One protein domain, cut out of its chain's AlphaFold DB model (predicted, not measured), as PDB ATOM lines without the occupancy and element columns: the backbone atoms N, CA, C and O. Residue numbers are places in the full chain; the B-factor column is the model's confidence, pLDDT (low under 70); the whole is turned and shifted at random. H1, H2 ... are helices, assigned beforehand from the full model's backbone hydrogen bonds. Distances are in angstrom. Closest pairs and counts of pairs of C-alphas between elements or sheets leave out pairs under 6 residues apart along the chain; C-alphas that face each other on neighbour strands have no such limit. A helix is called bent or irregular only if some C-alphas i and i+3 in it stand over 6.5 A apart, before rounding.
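Overview. This is residues 55 to 166 of the 192 residues of an uncharacterized protein of Spirosoma sp. CJU-R4 (UniProt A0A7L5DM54). Two long helices, H1 and H2, fold back on each other as a long, narrow helical hairpin, and a small hairpin of two short helices, H3 and H4, sits at the end away from the tight H1 to H2 turn, with H4 packed on residues 63 to 70 of H1. The printed part has 112 residues with four named helices, in the order H1, H2, H3, H4, and no named strand; the class is all helix. The whole is extended, a rod spanning 67 by 26 by 16 A, with a radius of gyration of the C-alphas of 20.7 A.

Along the chain. H1, the longest helix, holds residues 56 to 99 and measures 63.7 A from C-alpha 56 at (39.056, 52.326, 19.119) to C-alpha 99. H2, residues 105 to 142, measures 55.9 A and begins at C-alpha 105 at (71.284, 0.174, 30.147). H3 is residues 145 to 153. H4, residues 156 to 166, ends at C-alpha 166 at (28.752, 42.804, 18.029); it is irregular, with C-alphas 157 and 160 7.3 A apart.

Arrangement. H1 and H2 touch as a hairpin, opposite ways at a shallow tilt of 25 degrees; their closest C-alphas, of Ala 69 and Ala 132, are 5.0 A apart. H1 touches H4 with residues 63 to 70 alone, closest at the C-alphas of Lys 63 and Ala 160, 5.8 A. H3 and H4 form a hairpin, their closest C-alphas, of Leu 151 and Ile 159, 6.1 A apart. H2 and H3 are close but not clearly touching, with C-alphas 140 and 148 closest at 6.1 A. H2 and H4 are near each other, while H1 and H3 are apart. Every O i to N i+4 pair is within hydrogen-bond range in H1; the counts are 33 of 34 in H2, 4 of 5 in H3 and 5 of 7 in H4.

Size, cuts and confidence. The C-alphas of Asp 55 and Gly 101, the two farthest apart, are 68.7 A apart. The printed part has no cut, and its three links are tight. The mean pLDDT of the printed part is 74.6, and it is under 70 at residues 55 to 69, 132 and 134 to 166.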
ATOM      1  N   ASP A  55      36.607  52.959  23.082       52.78
ATOM      2  CA  ASP A  55      37.677  53.701  22.423       52.78
ATOM      3  C   ASP A  55      38.356  52.734  21.449       52.78
ATOM      4  O   ASP A  55      38.698  51.602  21.804       52.78
ATOM      5  N   THR A  56      38.461  53.134  20.185       52.56
ATOM      6  CA  THR A  56      39.056  52.326  19.119       52.56
ATOM      7  C   THR A  56      40.408  51.739  19.530       52.56
ATOM      8  O   THR A  56      40.707  50.605  19.150       52.56
ATOM      9  N   ALA A  57      41.171  52.446  20.372       50.09
ATOM     10  CA  ALA A  57      42.414  51.955  20.956       50.09
ATOM     11  C   ALA A  57      42.190  50.791  21.943       50.09
ATOM     12  O   ALA A  57      42.811  49.736  21.812       50.09
ATOM     13  N   THR A  58      41.258  50.928  22.892       51.38
ATOM     14  CA  THR A  58      40.898  49.861  23.843       51.38
ATOM     15  C   THR A  58      40.306  48.641  23.132       51.38
ATOM     16  O   THR A  58      40.654  47.504  23.451       51.38
ATOM     17  N   TYR A  59      39.460  48.859  22.120       58.19
ATOM     18  CA  TYR A  59      38.907  47.794  21.283       58.19
ATOM     19  C   TYR A  59      40.015  47.047  20.524       58.19
ATOM     20  O   TYR A  59      40.056  45.813  20.534       58.19
ATOM     21  N   GLY A  60      40.945  47.787  19.913       53.69
ATOM     22  CA  GLY A  60      42.114  47.228  19.237       53.69
ATOM     23  C   GLY A  60      42.991  46.402  20.180       53.69
ATOM     24  O   GLY A  60      43.369  45.283  19.836       53.69
ATOM     25  N   ALA A  61      43.239  46.899  21.394       56.50
ATOM     26  CA  ALA A  61      44.028  46.203  22.407       56.50
ATOM     27  C   ALA A  61      43.374  44.888  22.866       56.50
ATOM     28  O   ALA A  61      44.051  43.864  22.962       56.50
ATOM     29  N   VAL A  62      42.057  44.875  23.101       61.69
ATOM     30  CA  VAL A  62      41.317  43.652  23.463       61.69
ATOM     31  C   VAL A  62      41.318  42.650  22.308       61.69
ATOM     32  O   VAL A  62      41.602  41.471  22.518       61.69
ATOM     33  N   LYS A  63      41.086  43.111  21.071       65.94
ATOM     34  CA  LYS A  63      41.145  42.262  19.871       65.94
ATOM     35  C   LYS A  63      42.536  41.651  19.674       65.94
ATOM     36  O   LYS A  63      42.643  40.469  19.348       65.94
ATOM     37  N   ALA A  64      43.596  42.429  19.887       64.75
ATOM     38  CA  ALA A  64      44.972  41.952  19.797       64.75
ATOM     39  C   ALA A  64      45.285  40.902  20.875       64.75
ATOM     40  O   ALA A  64      45.825  39.847  20.548       64.75
ATOM     41  N   LYS A  65      44.882  41.143  22.132       63.56
ATOM     42  CA  LYS A  65      45.058  40.187  23.240       63.56
ATOM     43  C   LYS A  65      44.307  38.877  23.004       63.56
ATOM     44  O   LYS A  65      44.870  37.817  23.240       63.56
ATOM     45  N   LEU A  66      43.085  38.937  22.476       67.56
ATOM     46  CA  LEU A  66      42.316  37.747  22.099       67.56
ATOM     47  C   LEU A  66      42.984  36.946  20.985       67.56
ATOM     48  O   LEU A  66      43.111  35.733  21.101       67.56
ATOM     49  N   ARG A  67      43.462  37.616  19.931       69.31
ATOM     50  CA  ARG A  67      44.211  36.949  18.855       69.31
ATOM     51  C   ARG A  67      45.508  36.326  19.366       69.31
ATOM     52  O   ARG A  67      45.880  35.252  18.911       69.31
ATOM     53  N   ALA A  68      46.201  36.986  20.293       69.12
ATOM     54  CA  ALA A  68      47.399  36.436  20.919       69.12
ATOM     55  C   ALA A  68      47.075  35.209  21.786       69.12
ATOM     56  O   ALA A  68      47.768  34.202  21.677       69.12
ATOM     57  N   ALA A  69      46.008  35.266  22.589       67.38
ATOM     58  CA  ALA A  69      45.548  34.142  23.402       67.38
ATOM     59  C   ALA A  69      45.129  32.944  22.537       67.38
ATOM     60  O   ALA A  69      45.501  31.817  22.836       67.38
ATOM     61  N   ASP A  70      44.429  33.176  21.429       71.81
ATOM     62  CA  ASP A  70      44.021  32.097  20.528       71.81
ATOM     63  C   ASP A  70      45.209  31.476  19.776       71.81
ATOM     64  O   ASP A  70      45.348  30.256  19.729       71.81
ATOM     65  N   ARG A  71      46.157  32.293  19.298       73.56
ATOM     66  CA  ARG A  71      47.432  31.782  18.762       73.56
ATOM     67  C   ARG A  71      48.182  30.947  19.796       73.56
ATOM     68  O   ARG A  71      48.707  29.891  19.451       73.56
ATOM     69  N   LEU A  72      48.216  31.399  21.051       73.00
ATOM     70  CA  LEU A  72      48.834  30.652  22.143       73.00
ATOM     71  C   LEU A  72      48.117  29.315  22.362       73.00
ATOM     72  O   LEU A  72      48.792  28.294  22.408       73.00
ATOM     73  N   ARG A  73      46.779  29.299  22.395       78.00
ATOM     74  CA  ARG A  73      45.953  28.085  22.500       78.00
ATOM     75  C   ARG A  73      46.267  27.081  21.389       78.00
ATOM     76  O   ARG A  73      46.589  25.937  21.684       78.00
ATOM     77  N   VAL A  74      46.227  27.514  20.128       78.94
ATOM     78  CA  VAL A  74      46.504  26.656  18.960       78.94
ATOM     79  C   VAL A  74      47.939  26.132  18.992       78.94
ATOM     80  O   VAL A  74      48.173  24.939  18.811       78.94
ATOM     81  N   SER A  75      48.911  27.001  19.285       75.50
ATOM     82  CA  SER A  75      50.320  26.600  19.376       75.50
ATOM     83  C   SER A  75      50.575  25.611  20.520       75.50
ATOM     84  O   SER A  75      51.299  24.634  20.336       75.50
ATOM     85  N   ALA A  76      49.943  25.822  21.679       73.06
ATOM     86  CA  ALA A  76      50.025  24.930  22.825       73.06
ATOM     87  C   ALA A  76      49.383  23.576  22.514       73.06
ATOM     88  O   ALA A  76      49.981  22.554  22.835       73.06
ATOM     89  N   GLN A  77      48.232  23.554  21.834       82.31
ATOM     90  CA  GLN A  77      47.578  22.313  21.418       82.31
ATOM     91  C   GLN A  77      48.457  21.508  20.455       82.31
ATOM     92  O   GLN A  77      48.747  20.349  20.729       82.31
ATOM     93  N   HIS A  78      48.979  22.132  19.394       81.75
ATOM     94  CA  HIS A  78      49.900  21.456  18.474       81.75
ATOM     95  C   HIS A  78      51.152  20.931  19.178       81.75
ATOM     96  O   HIS A  78      51.630  19.838  18.873       81.75
ATOM     97  N   ARG A  79      51.686  21.692  20.141       80.94
ATOM     98  CA  ARG A  79      52.839  21.257  20.927       80.94
ATOM     99  C   ARG A  79      52.494  20.074  21.831       80.94
ATOM    100  O   ARG A  79      53.302  19.159  21.925       80.94
ATOM    101  N   ILE A  80      51.312  20.052  22.448       82.44
ATOM    102  CA  ILE A  80      50.822  18.901  23.221       82.44
ATOM    103  C   ILE A  80      50.708  17.670  22.321       82.44
ATOM    104  O   ILE A  80      51.240  16.625  22.685       82.44
ATOM    105  N   ASP A  81      50.085  17.795  21.149       87.31
ATOM    106  CA  ASP A  81      49.895  16.677  20.219       87.31
ATOM    107  C   ASP A  81      51.251  16.107  19.756       87.31
ATOM    108  O   ASP A  81      51.467  14.892  19.770       87.31
ATOM    109  N   SER A  82      52.207  16.985  19.430       88.94
ATOM    110  CA  SER A  82      53.581  16.602  19.074       88.94
ATOM    111  C   SER A  82      54.297  15.888  20.222       88.94
ATOM    112  O   SER A  82      54.875  14.820  20.028       88.94
ATOM    113  N   LEU A  83      54.244  16.445  21.436       86.00
ATOM    114  CA  LEU A  83      54.894  15.852  22.607       86.00
ATOM    115  C   LEU A  83      54.261  14.504  22.973       86.00
ATOM    116  O   LEU A  83      54.975  13.578  23.346       86.00
ATOM    117  N   GLN A  84      52.944  14.347  22.827       89.88
ATOM    118  CA  GLN A  84      52.267  13.064  23.031       89.88
ATOM    119  C   GLN A  84      52.727  12.005  22.024       89.88
ATOM    120  O   GLN A  84      52.974  10.860  22.416       89.88
ATOM    121  N   ALA A  85      52.900  12.379  20.754       90.94
ATOM    122  CA  ALA A  85      53.467  11.491  19.744       90.94
ATOM    123  C   ALA A  85      54.908  11.080  20.097       90.94
ATOM    124  O   ALA A  85      55.259   9.902  19.993       90.94
ATOM    125  N   GLU A  86      55.727  12.010  20.597       88.69
ATOM    126  CA  GLU A  86      57.088  11.710  21.059       88.69
ATOM    127  C   GLU A  86      57.121  10.804  22.299       88.69
ATOM    128  O   GLU A  86      57.958   9.899  22.368       88.69
ATOM    129  N   VAL A  87      56.199  10.979  23.256       90.56
ATOM    130  CA  VAL A  87      56.048  10.054  24.395       90.56
ATOM    131  C   VAL A  87      55.725   8.650  23.890       90.56
ATOM    132  O   VAL A  87      56.352   7.686  24.328       90.56
ATOM    133  N   ALA A  88      54.771   8.518  22.964       91.44
ATOM    134  CA  ALA A  88      54.391   7.222  22.407       91.44
ATOM    135  C   ALA A  88      55.564   6.551  21.674       91.44
ATOM    136  O   ALA A  88      55.817   5.364  21.880       91.44
ATOM    137  N   ALA A  89      56.323   7.313  20.882       92.00
ATOM    138  CA  ALA A  89      57.508   6.817  20.189       92.00
ATOM    139  C   ALA A  89      58.615   6.384  21.165       92.00
ATOM    140  O   ALA A  89      59.205   5.319  20.995       92.00
ATOM    141  N   THR A  90      58.865   7.170  22.216       90.06
ATOM    142  CA  THR A  90      59.896   6.872  23.225       90.06
ATOM    143  C   THR A  90      59.523   5.645  24.058       90.06
ATOM    144  O   THR A  90      60.374   4.795  24.313       90.06
ATOM    145  N   ARG A  91      58.244   5.500  24.430       91.38
ATOM    146  CA  ARG A  91      57.731   4.289  25.093       91.38
ATOM    147  C   ARG A  91      57.875   3.061  24.211       91.38
ATOM    148  O   ARG A  91      58.400   2.056  24.669       91.38
ATOM    149  N   LYS A  92      57.489   3.167  22.938       92.69
ATOM    150  CA  LYS A  92      57.659   2.075  21.979       92.69
ATOM    151  C   LYS A  92      59.130   1.675  21.836       92.69
ATOM    152  O   LYS A  92      59.423   0.490  21.834       92.69
ATOM    153  N   ALA A  93      60.050   2.639  21.778       90.19
ATOM    154  CA  ALA A  93      61.482   2.352  21.711       90.19
ATOM    155  C   ALA A  93      61.994   1.605  22.956       90.19
ATOM    156  O   ALA A  93      62.794   0.683  22.816       90.19
ATOM    157  N   LEU A  94      61.519   1.964  24.156       89.44
ATOM    158  CA  LEU A  94      61.825   1.226  25.386       89.44
ATOM    159  C   LEU A  94      61.253  -0.196  25.345       89.44
ATOM    160  O   LEU A  94      61.982  -1.155  25.593       89.44
ATOM    161  N   ASP A  95      59.982  -0.349  24.978       90.62
ATOM    162  CA  ASP A  95      59.333  -1.659  24.880       90.62
ATOM    163  C   ASP A  95      60.024  -2.557  23.845       90.62
ATOM    164  O   ASP A  95      60.245  -3.743  24.095       90.62
ATOM    165  N   ASP A  96      60.423  -2.002  22.699       91.06
ATOM    166  CA  ASP A  96      61.132  -2.726  21.646       91.06
ATOM    167  C   ASP A  96      62.509  -3.217  22.128       91.06
ATOM    168  O   ASP A  96      62.911  -4.327  21.775       91.06
ATOM    169  N   GLN A  97      63.213  -2.468  22.988       87.88
ATOM    170  CA  GLN A  97      64.462  -2.950  23.599       87.88
ATOM    171  C   GLN A  97      64.237  -4.190  24.467       87.88
ATOM    172  O   GLN A  97      65.003  -5.153  24.366       87.88
ATOM    173  N   PHE A  98      63.174  -4.197  25.276       86.62
ATOM    174  CA  PHE A  98      62.820  -5.352  26.100       86.62
ATOM    175  C   PHE A  98      62.366  -6.541  25.247       86.62
ATOM    176  O   PHE A  98      62.828  -7.662  25.455       86.62
ATOM    177  N   ARG A  99      61.501  -6.311  24.251       89.12
ATOM    178  CA  ARG A  99      60.939  -7.376  23.403       89.12
ATOM    179  C   ARG A  99      61.971  -8.024  22.490       89.12
ATOM    180  O   ARG A  99      61.889  -9.223  22.249       89.12
ATOM    181  N   LEU A 100      62.924  -7.250  21.974       89.44
ATOM    182  CA  LEU A 100      63.972  -7.753  21.085       89.44
ATOM    183  C   LEU A 100      65.172  -8.341  21.844       89.44
ATOM    184  O   LEU A 100      66.130  -8.766  21.201       89.44
ATOM    185  N   GLY A 101      65.160  -8.330  23.184       84.00
ATOM    186  CA  GLY A 101      66.299  -8.759  24.003       84.00
ATOM    187  C   GLY A 101      67.547  -7.888  23.816       84.00
ATOM    188  O   GLY A 101      68.644  -8.293  24.186       84.00
ATOM    189  N   LYS A 102      67.392  -6.691  23.235       86.56
ATOM    190  CA  LYS A 102      68.460  -5.713  22.976       86.56
ATOM    191  C   LYS A 102      68.515  -4.672  24.088       86.56
ATOM    192  O   LYS A 102      68.661  -3.481  23.821       86.56
ATOM    193  N   TYR A 103      68.321  -5.116  25.324       88.12
ATOM    194  CA  TYR A 103      68.366  -4.218  26.460       88.12
ATOM    195  C   TYR A 103      69.798  -3.723  26.652       88.12
ATOM    196  O   TYR A 103      70.706  -4.504  26.937       88.12
ATOM    197  N   ASP A 104      69.980  -2.419  26.507       89.94
ATOM    198  CA  ASP A 104      71.212  -1.731  26.845       89.94
ATOM    199  C   ASP A 104      70.888  -0.643  27.872       89.94
ATOM    200  O   ASP A 104      70.072   0.249  27.639       89.94
ATOM    201  N   ALA A 105      71.536  -0.728  29.032       86.75
ATOM    202  CA  ALA A 105      71.284   0.174  30.147       86.75
ATOM    203  C   ALA A 105      71.583   1.639  29.784       86.75
ATOM    204  O   ALA A 105      70.878   2.532  30.254       86.75
ATOM    205  N   GLY A 106      72.584   1.896  28.930       88.88
ATOM    206  CA  GLY A 106      72.943   3.252  28.511       88.88
ATOM    207  C   GLY A 106      71.842   3.904  27.675       88.88
ATOM    208  O   GLY A 106      71.373   5.002  27.987       88.88
ATOM    209  N   THR A 107      71.375   3.205  26.641       88.31
ATOM    210  CA  THR A 107      70.260   3.680  25.809       88.31
ATOM    211  C   THR A 107      68.939   3.751  26.578       88.31
ATOM    212  O   THR A 107      68.217   4.737  26.419       88.31
ATOM    213  N   ALA A 108      68.640   2.798  27.465       88.31
ATOM    214  CA  ALA A 108      67.444   2.836  28.310       88.31
ATOM    215  C   ALA A 108      67.439   4.046  29.266       88.31
ATOM    216  O   ALA A 108      66.420   4.736  29.396       88.31
ATOM    217  N   MET A 109      68.580   4.367  29.891       90.69
ATOM    218  CA  MET A 109      68.727   5.581  30.702       90.69
ATOM    219  C   MET A 109      68.538   6.851  29.863       90.69
ATOM    220  O   MET A 109      67.815   7.755  30.285       90.69
ATOM    221  N   GLY A 110      69.114   6.906  28.658       90.94
ATOM    222  CA  GLY A 110      68.942   8.034  27.737       90.94
ATOM    223  C   GLY A 110      67.484   8.249  27.311       90.94
ATOM    224  O   GLY A 110      66.980   9.372  27.354       90.94
ATOM    225  N   LEU A 111      66.774   7.170  26.964       90.06
ATOM    226  CA  LEU A 111      65.347   7.208  26.623       90.06
ATOM    227  C   LEU A 111      64.485   7.629  27.819       90.06
ATOM    228  O   LEU A 111      63.550   8.412  27.659       90.06
ATOM    229  N   THR A 112      64.826   7.176  29.026       89.38
ATOM    230  CA  THR A 112      64.131   7.567  30.261       89.38
ATOM    231  C   THR A 112      64.338   9.052  30.574       89.38
ATOM    232  O   THR A 112      63.373   9.763  30.854       89.38
ATOM    233  N   ALA A 113      65.569   9.559  30.458       90.69
ATOM    234  CA  ALA A 113      65.868  10.981  30.626       90.69
ATOM    235  C   ALA A 113      65.118  11.840  29.596       90.69
ATOM    236  O   ALA A 113      64.505  12.848  29.954       90.69
ATOM    237  N   ARG A 114      65.089  11.403  28.330       88.88
ATOM    238  CA  ARG A 114      64.313  12.058  27.271       88.88
ATOM    239  C   ARG A 114      62.816  12.052  27.575       88.88
ATOM    240  O   ARG A 114      62.162  13.075  27.402       88.88
ATOM    241  N   MET A 115      62.277  10.946  28.082       89.31
ATOM    242  CA  MET A 115      60.870  10.860  28.468       89.31
ATOM    243  C   MET A 115      60.522  11.825  29.610       89.31
ATOM    244  O   MET A 115      59.474  12.465  29.554       89.31
ATOM    245  N   ASN A 116      61.404  11.995  30.598       89.44
ATOM    246  CA  ASN A 116      61.211  12.974  31.674       89.44
ATOM    247  C   ASN A 116      61.209  14.418  31.144       89.44
ATOM    248  O   ASN A 116      60.359  15.216  31.539       89.44
ATOM    249  N   LEU A 117      62.113  14.746  30.214       90.81
ATOM    250  CA  LEU A 117      62.130  16.053  29.548       90.81
ATOM    251  C   LEU A 117      60.822  16.308  28.788       90.81
ATOM    252  O   LEU A 117      60.168  17.318  29.039       90.81
ATOM    253  N   ILE A 118      60.386  15.363  27.948       85.00
ATOM    254  CA  ILE A 118      59.136  15.479  27.178       85.00
ATOM    255  C   ILE A 118      57.930  15.649  28.116       85.00
ATOM    256  O   ILE A 118      57.057  16.474  27.855       85.00
ATOM    257  N   GLN A 119      57.880  14.922  29.239       87.75
ATOM    258  CA  GLN A 119      56.815  15.078  30.236       87.75
ATOM    259  C   GLN A 119      56.821  16.467  30.891       87.75
ATOM    260  O   GLN A 119      55.754  17.054  31.081       87.75
ATOM    261  N   SER A 120      57.999  17.019  31.197       88.38
ATOM    262  CA  SER A 120      58.113  18.387  31.723       88.38
ATOM    263  C   SER A 120      57.629  19.436  30.712       88.38
ATOM    264  O   SER A 120      56.888  20.357  31.066       88.38
ATOM    265  N   GLU A 121      57.965  19.256  29.431       84.00
ATOM    266  CA  GLU A 121      57.511  20.134  28.354       84.00
ATOM    267  C   GLU A 121      56.002  20.033  28.138       84.00
ATOM    268  O   GLU A 121      55.340  21.046  27.910       84.00
ATOM    269  N   LEU A 122      55.443  18.830  28.272       83.75
ATOM    270  CA  LEU A 122      54.011  18.584  28.155       83.75
ATOM    271  C   LEU A 122      53.252  19.299  29.275       83.75
ATOM    272  O   LEU A 122      52.262  19.977  28.998       83.75
ATOM    273  N   ALA A 123      53.739  19.234  30.516       84.25
ATOM    274  CA  ALA A 123      53.152  19.973  31.633       84.25
ATOM    275  C   ALA A 123      53.182  21.498  31.397       84.25
ATOM    276  O   ALA A 123      52.197  22.194  31.658       84.25
ATOM    277  N   SER A 124      54.283  22.020  30.849       83.75
ATOM    278  CA  SER A 124      54.412  23.438  30.486       83.75
ATOM    279  C   SER A 124      53.448  23.850  29.362       83.75
ATOM    280  O   SER A 124      52.768  24.880  29.452       83.75
ATOM    281  N   ALA A 125      53.315  23.019  28.325       74.50
ATOM    282  CA  ALA A 125      52.390  23.247  27.220       74.50
ATOM    283  C   ALA A 125      50.923  23.197  27.687       74.50
ATOM    284  O   ALA A 125      50.136  24.077  27.337       74.50
ATOM    285  N   GLN A 126      50.568  22.250  28.561       81.62
ATOM    286  CA  GLN A 126      49.247  22.184  29.199       81.62
ATOM    287  C   GLN A 126      48.948  23.411  30.061       81.62
ATOM    288  O   GLN A 126      47.824  23.916  30.057       81.62
ATOM    289  N   ASN A 127      49.940  23.923  30.793       81.75
ATOM    290  CA  ASN A 127      49.762  25.153  31.556       81.75
ATOM    291  C   ASN A 127      49.528  26.359  30.634       81.75
ATOM    292  O   ASN A 127      48.649  27.177  30.898       81.75
ATOM    293  N   SER A 128      50.261  26.436  29.521       73.50
ATOM    294  CA  SER A 128      50.082  27.482  28.506       73.50
ATOM    295  C   SER A 128      48.689  27.431  27.873       73.50
ATOM    296  O   SER A 128      48.053  28.474  27.710       73.50
ATOM    297  N   LEU A 129      48.182  26.225  27.590       75.31
ATOM    298  CA  LEU A 129      46.816  26.012  27.114       75.31
ATOM    299  C   LEU A 129      45.789  26.517  28.138       75.31
ATOM    300  O   LEU A 129      44.931  27.324  27.792       75.31
ATOM    301  N   ARG A 130      45.935  26.136  29.414       74.56
ATOM    302  CA  ARG A 130      45.035  26.567  30.499       74.56
ATOM    303  C   ARG A 130      45.004  28.088  30.665       74.56
ATOM    304  O   ARG A 130      43.940  28.668  30.871       74.56
ATOM    305  N   VAL A 131      46.160  28.749  30.582       73.06
ATOM    306  CA  VAL A 131      46.253  30.218  30.651       73.06
ATOM    307  C   VAL A 131      45.540  30.865  29.461       73.06
ATOM    308  O   VAL A 131      44.803  31.836  29.642       73.06
ATOM    309  N   ALA A 132      45.726  30.322  28.256       69.88
ATOM    310  CA  ALA A 132      45.065  30.815  27.054       69.88
ATOM    311  C   ALA A 132      43.537  30.654  27.128       69.88
ATOM    312  O   ALA A 132      42.804  31.601  26.840       69.88
ATOM    313  N   GLU A 133      43.054  29.493  27.572       74.00
ATOM    314  CA  GLU A 133      41.628  29.219  27.782       74.00
ATOM    315  C   GLU A 133      41.022  30.146  28.837       74.00
ATOM    316  O   GLU A 133      39.999  30.774  28.577       74.00
ATOM    317  N   GLY A 134      41.692  30.336  29.979       68.62
ATOM    318  CA  GLY A 134      41.229  31.257  31.019       68.62
ATOM    319  C   GLY A 134      41.112  32.706  30.532       68.62
ATOM    320  O   GLY A 134      40.161  33.408  30.882       68.62
ATOM    321  N   ALA A 135      42.036  33.156  29.676       69.62
ATOM    322  CA  ALA A 135      41.962  34.478  29.059       69.62
ATOM    323  C   ALA A 135      40.777  34.601  28.082       69.62
ATOM    324  O   ALA A 135      40.102  35.633  28.059       69.62
ATOM    325  N   ILE A 136      40.498  33.554  27.300       68.81
ATOM    326  CA  ILE A 136      39.362  33.506  26.371       68.81
ATOM    327  C   ILE A 136      38.033  33.477  27.141       68.81
ATOM    328  O   ILE A 136      37.142  34.280  26.854       68.81
ATOM    329  N   ASP A 137      37.912  32.618  28.152       68.38
ATOM    330  CA  ASP A 137      36.710  32.486  28.977       68.38
ATOM    331  C   ASP A 137      36.398  33.767  29.754       68.38
ATOM    332  O   ASP A 137      35.238  34.186  29.820       68.38
ATOM    333  N   GLY A 138      37.428  34.444  30.274       64.88
ATOM    334  CA  GLY A 138      37.285  35.746  30.923       64.88
ATOM    335  C   GLY A 138      36.667  36.794  29.995       64.88
ATOM    336  O   GLY A 138      35.794  37.556  30.411       64.88
ATOM    337  N   VAL A 139      37.042  36.792  28.712       65.25
ATOM    338  CA  VAL A 139      36.400  37.657  27.718       65.25
ATOM    339  C   VAL A 139      34.982  37.177  27.405       65.25
ATOM    340  O   VAL A 139      34.059  37.988  27.430       65.25
ATOM    341  N   LEU A 140      34.759  35.883  27.160       63.94
ATOM    342  CA  LEU A 140      33.430  35.334  26.844       63.94
ATOM    343  C   LEU A 140      32.391  35.571  27.954       63.94
ATOM    344  O   LEU A 140      31.199  35.728  27.661       63.94
ATOM    345  N   ALA A 141      32.823  35.633  29.215       63.09
ATOM    346  CA  ALA A 141      31.977  35.968  30.356       63.09
ATOM    347  C   ALA A 141      31.415  37.398  30.278       63.09
ATOM    348  O   ALA A 141      30.268  37.621  30.673       63.09
ATOM    349  N   LEU A 142      32.179  38.339  29.711       61.03
ATOM    350  CA  LEU A 142      31.775  39.734  29.511       61.03
ATOM    351  C   LEU A 142      30.834  39.914  28.308       61.03
ATOM    352  O   LEU A 142      30.177  40.949  28.188       61.03
ATOM    353  N   LEU A 143      30.741  38.920  27.414       63.12
ATOM    354  CA  LEU A 143      29.847  38.979  26.260       63.12
ATOM    355  C   LEU A 143      28.401  38.592  26.625       63.12
ATOM    356  O   LEU A 143      28.178  37.708  27.464       63.12
ATOM    357  N   PRO A 144      27.395  39.179  25.940       60.44
ATOM    358  CA  PRO A 144      26.002  38.781  26.092       60.44
ATOM    359  C   PRO A 144      25.788  37.320  25.698       60.44
ATOM    360  O   PRO A 144      26.415  36.798  24.772       60.44
ATOM    361  N   ARG A 145      24.817  36.678  26.354       63.41
ATOM    362  CA  ARG A 145      24.506  35.249  26.195       63.41
ATOM    363  C   ARG A 145      24.243  34.834  24.739       63.41
ATOM    364  O   ARG A 145      24.641  33.745  24.343       63.41
ATOM    365  N   SER A 146      23.635  35.707  23.930       59.44
ATOM    366  CA  SER A 146      23.363  35.449  22.507       59.44
ATOM    367  C   SER A 146      24.631  35.326  21.658       59.44
ATOM    368  O   SER A 146      24.683  34.487  20.765       59.44
ATOM    369  N   VAL A 147      25.663  36.124  21.948       62.12
ATOM    370  CA  VAL A 147      26.945  36.090  21.229       62.12
ATOM    371  C   VAL A 147      27.817  34.951  21.753       62.12
ATOM    372  O   VAL A 147      28.426  34.232  20.968       62.12
ATOM    373  N   ARG A 148      27.791  34.711  23.070       63.00
ATOM    374  CA  ARG A 148      28.468  33.575  23.712       63.00
ATOM    375  C   ARG A 148      28.007  32.227  23.152       63.00
ATOM    376  O   ARG A 148      28.836  31.364  22.889       63.00
ATOM    377  N   ASN A 149      26.700  32.055  22.950       65.00
ATOM    378  CA  ASN A 149      26.143  30.816  22.406       65.00
ATOM    379  C   ASN A 149      26.544  30.592  20.944       65.00
ATOM    380  O   ASN A 149      26.837  29.463  20.581       65.00
ATOM    381  N   LYS A 150      26.611  31.651  20.126       62.81
ATOM    382  CA  LYS A 150      27.103  31.549  18.743       62.81
ATOM    383  C   LYS A 150      28.593  31.210  18.700       62.81
ATOM    384  O   LYS A 150      28.996  30.309  17.984       62.81
ATOM    385  N   LEU A 151      29.396  31.853  19.545       62.06
ATOM    386  CA  LEU A 151      30.843  31.630  19.606       62.06
ATOM    387  C   LEU A 151      31.260  30.274  20.173       62.06
ATOM    388  O   LEU A 151      32.319  29.771  19.817       62.06
ATOM    389  N   ARG A 152      30.426  29.661  21.017       61.19
ATOM    390  CA  ARG A 152      30.626  28.271  21.445       61.19
ATOM    391  C   ARG A 152      30.390  27.255  20.328       61.19
ATOM    392  O   ARG A 152      30.921  26.156  20.419       61.19
ATOM    393  N   VAL A 153      29.584  27.600  19.323       57.69
ATOM    394  CA  VAL A 153      29.181  26.692  18.238       57.69
ATOM    395  C   VAL A 153      30.023  26.914  16.974       57.69
ATOM    396  O   VAL A 153      30.442  25.945  16.354       57.69
ATOM    397  N   ASP A 154      30.347  28.164  16.627       52.91
ATOM    398  CA  ASP A 154      30.920  28.544  15.319       52.91
ATOM    399  C   ASP A 154      32.461  28.587  15.241       52.91
ATOM    400  O   ASP A 154      33.018  29.253  14.371       52.91
ATOM    401  N   GLN A 155      33.153  27.814  16.080       56.69
ATOM    402  CA  GLN A 155      34.616  27.771  16.237       56.69
ATOM    403  C   GLN A 155      35.219  28.992  16.974       56.69
ATOM    404  O   GLN A 155      34.884  30.147  16.685       56.69
ATOM    405  N   PRO A 156      36.156  28.753  17.916       53.00
ATOM    406  CA  PRO A 156      36.843  29.798  18.689       53.00
ATOM    407  C   PRO A 156      37.630  30.793  17.818       53.00
ATOM    408  O   PRO A 156      37.829  31.944  18.211       53.00
ATOM    409  N   ASP A 157      37.980  30.396  16.599       53.81
ATOM    410  CA  ASP A 157      38.720  31.204  15.627       53.81
ATOM    411  C   ASP A 157      37.936  32.468  15.209       53.81
ATOM    412  O   ASP A 157      38.514  33.480  14.806       53.81
ATOM    413  N   LYS A 158      36.605  32.462  15.379       58.84
ATOM    414  CA  LYS A 158      35.724  33.598  15.071       58.84
ATOM    415  C   LYS A 158      35.453  34.519  16.260       58.84
ATOM    416  O   LYS A 158      34.721  35.496  16.102       58.84
ATOM    417  N   ILE A 159      36.045  34.284  17.439       58.50
ATOM    418  CA  ILE A 159      35.818  35.113  18.645       58.50
ATOM    419  C   ILE A 159      36.167  36.578  18.391       58.50
ATOM    420  O   ILE A 159      35.369  37.463  18.702       58.50
ATOM    421  N   ALA A 160      37.314  36.852  17.769       54.94
ATOM    422  CA  ALA A 160      37.745  38.218  17.472       54.94
ATOM    423  C   ALA A 160      36.843  38.927  16.440       54.94
ATOM    424  O   ALA A 160      36.677  40.151  16.500       54.94
ATOM    425  N   ASP A 161      36.253  38.169  15.517       61.50
ATOM    426  CA  ASP A 161      35.416  38.698  14.443       61.50
ATOM    427  C   ASP A 161      33.963  38.880  14.900       61.50
ATOM    428  O   ASP A 161      33.385  39.939  14.662       61.50
ATOM    429  N   ALA A 162      33.410  37.963  15.693       58.38
ATOM    430  CA  ALA A 162      32.099  38.131  16.318       58.38
ATOM    431  C   ALA A 162      32.077  39.289  17.331       58.38
ATOM    432  O   ALA A 162      31.072  39.987  17.459       58.38
ATOM    433  N   LEU A 163      33.193  39.543  18.029       59.59
ATOM    434  CA  LEU A 163      33.333  40.715  18.901       59.59
ATOM    435  C   LEU A 163      33.296  42.014  18.081       59.59
ATOM    436  O   LEU A 163      32.712  43.006  18.511       59.59
ATOM    437  N   SER A 164      33.868  41.999  16.871       59.34
ATOM    438  CA  SER A 164      33.782  43.113  15.917       59.34
ATOM    439  C   SER A 164      32.370  43.324  15.380       59.34
ATOM    440  O   SER A 164      31.872  44.451  15.348       59.34
ATOM    441  N   GLU A 165      31.684  42.233  15.052       60.72
ATOM    442  CA  GLU A 165      30.317  42.256  14.557       60.72
ATOM    443  C   GLU A 165      29.355  42.761  15.641       60.72
ATOM    444  O   GLU A 165      28.514  43.624  15.375       60.72
ATOM    445  N   TYR A 166      29.536  42.332  16.891       57.53
ATOM    446  CA  TYR A 166      28.752  42.804  18.029       57.53
ATOM    447  C   TYR A 166      28.934  44.309  18.290       57.53
ATOM    448  O   TYR A 166      27.959  45.047  18.447       57.53
TER     449      TYR A 166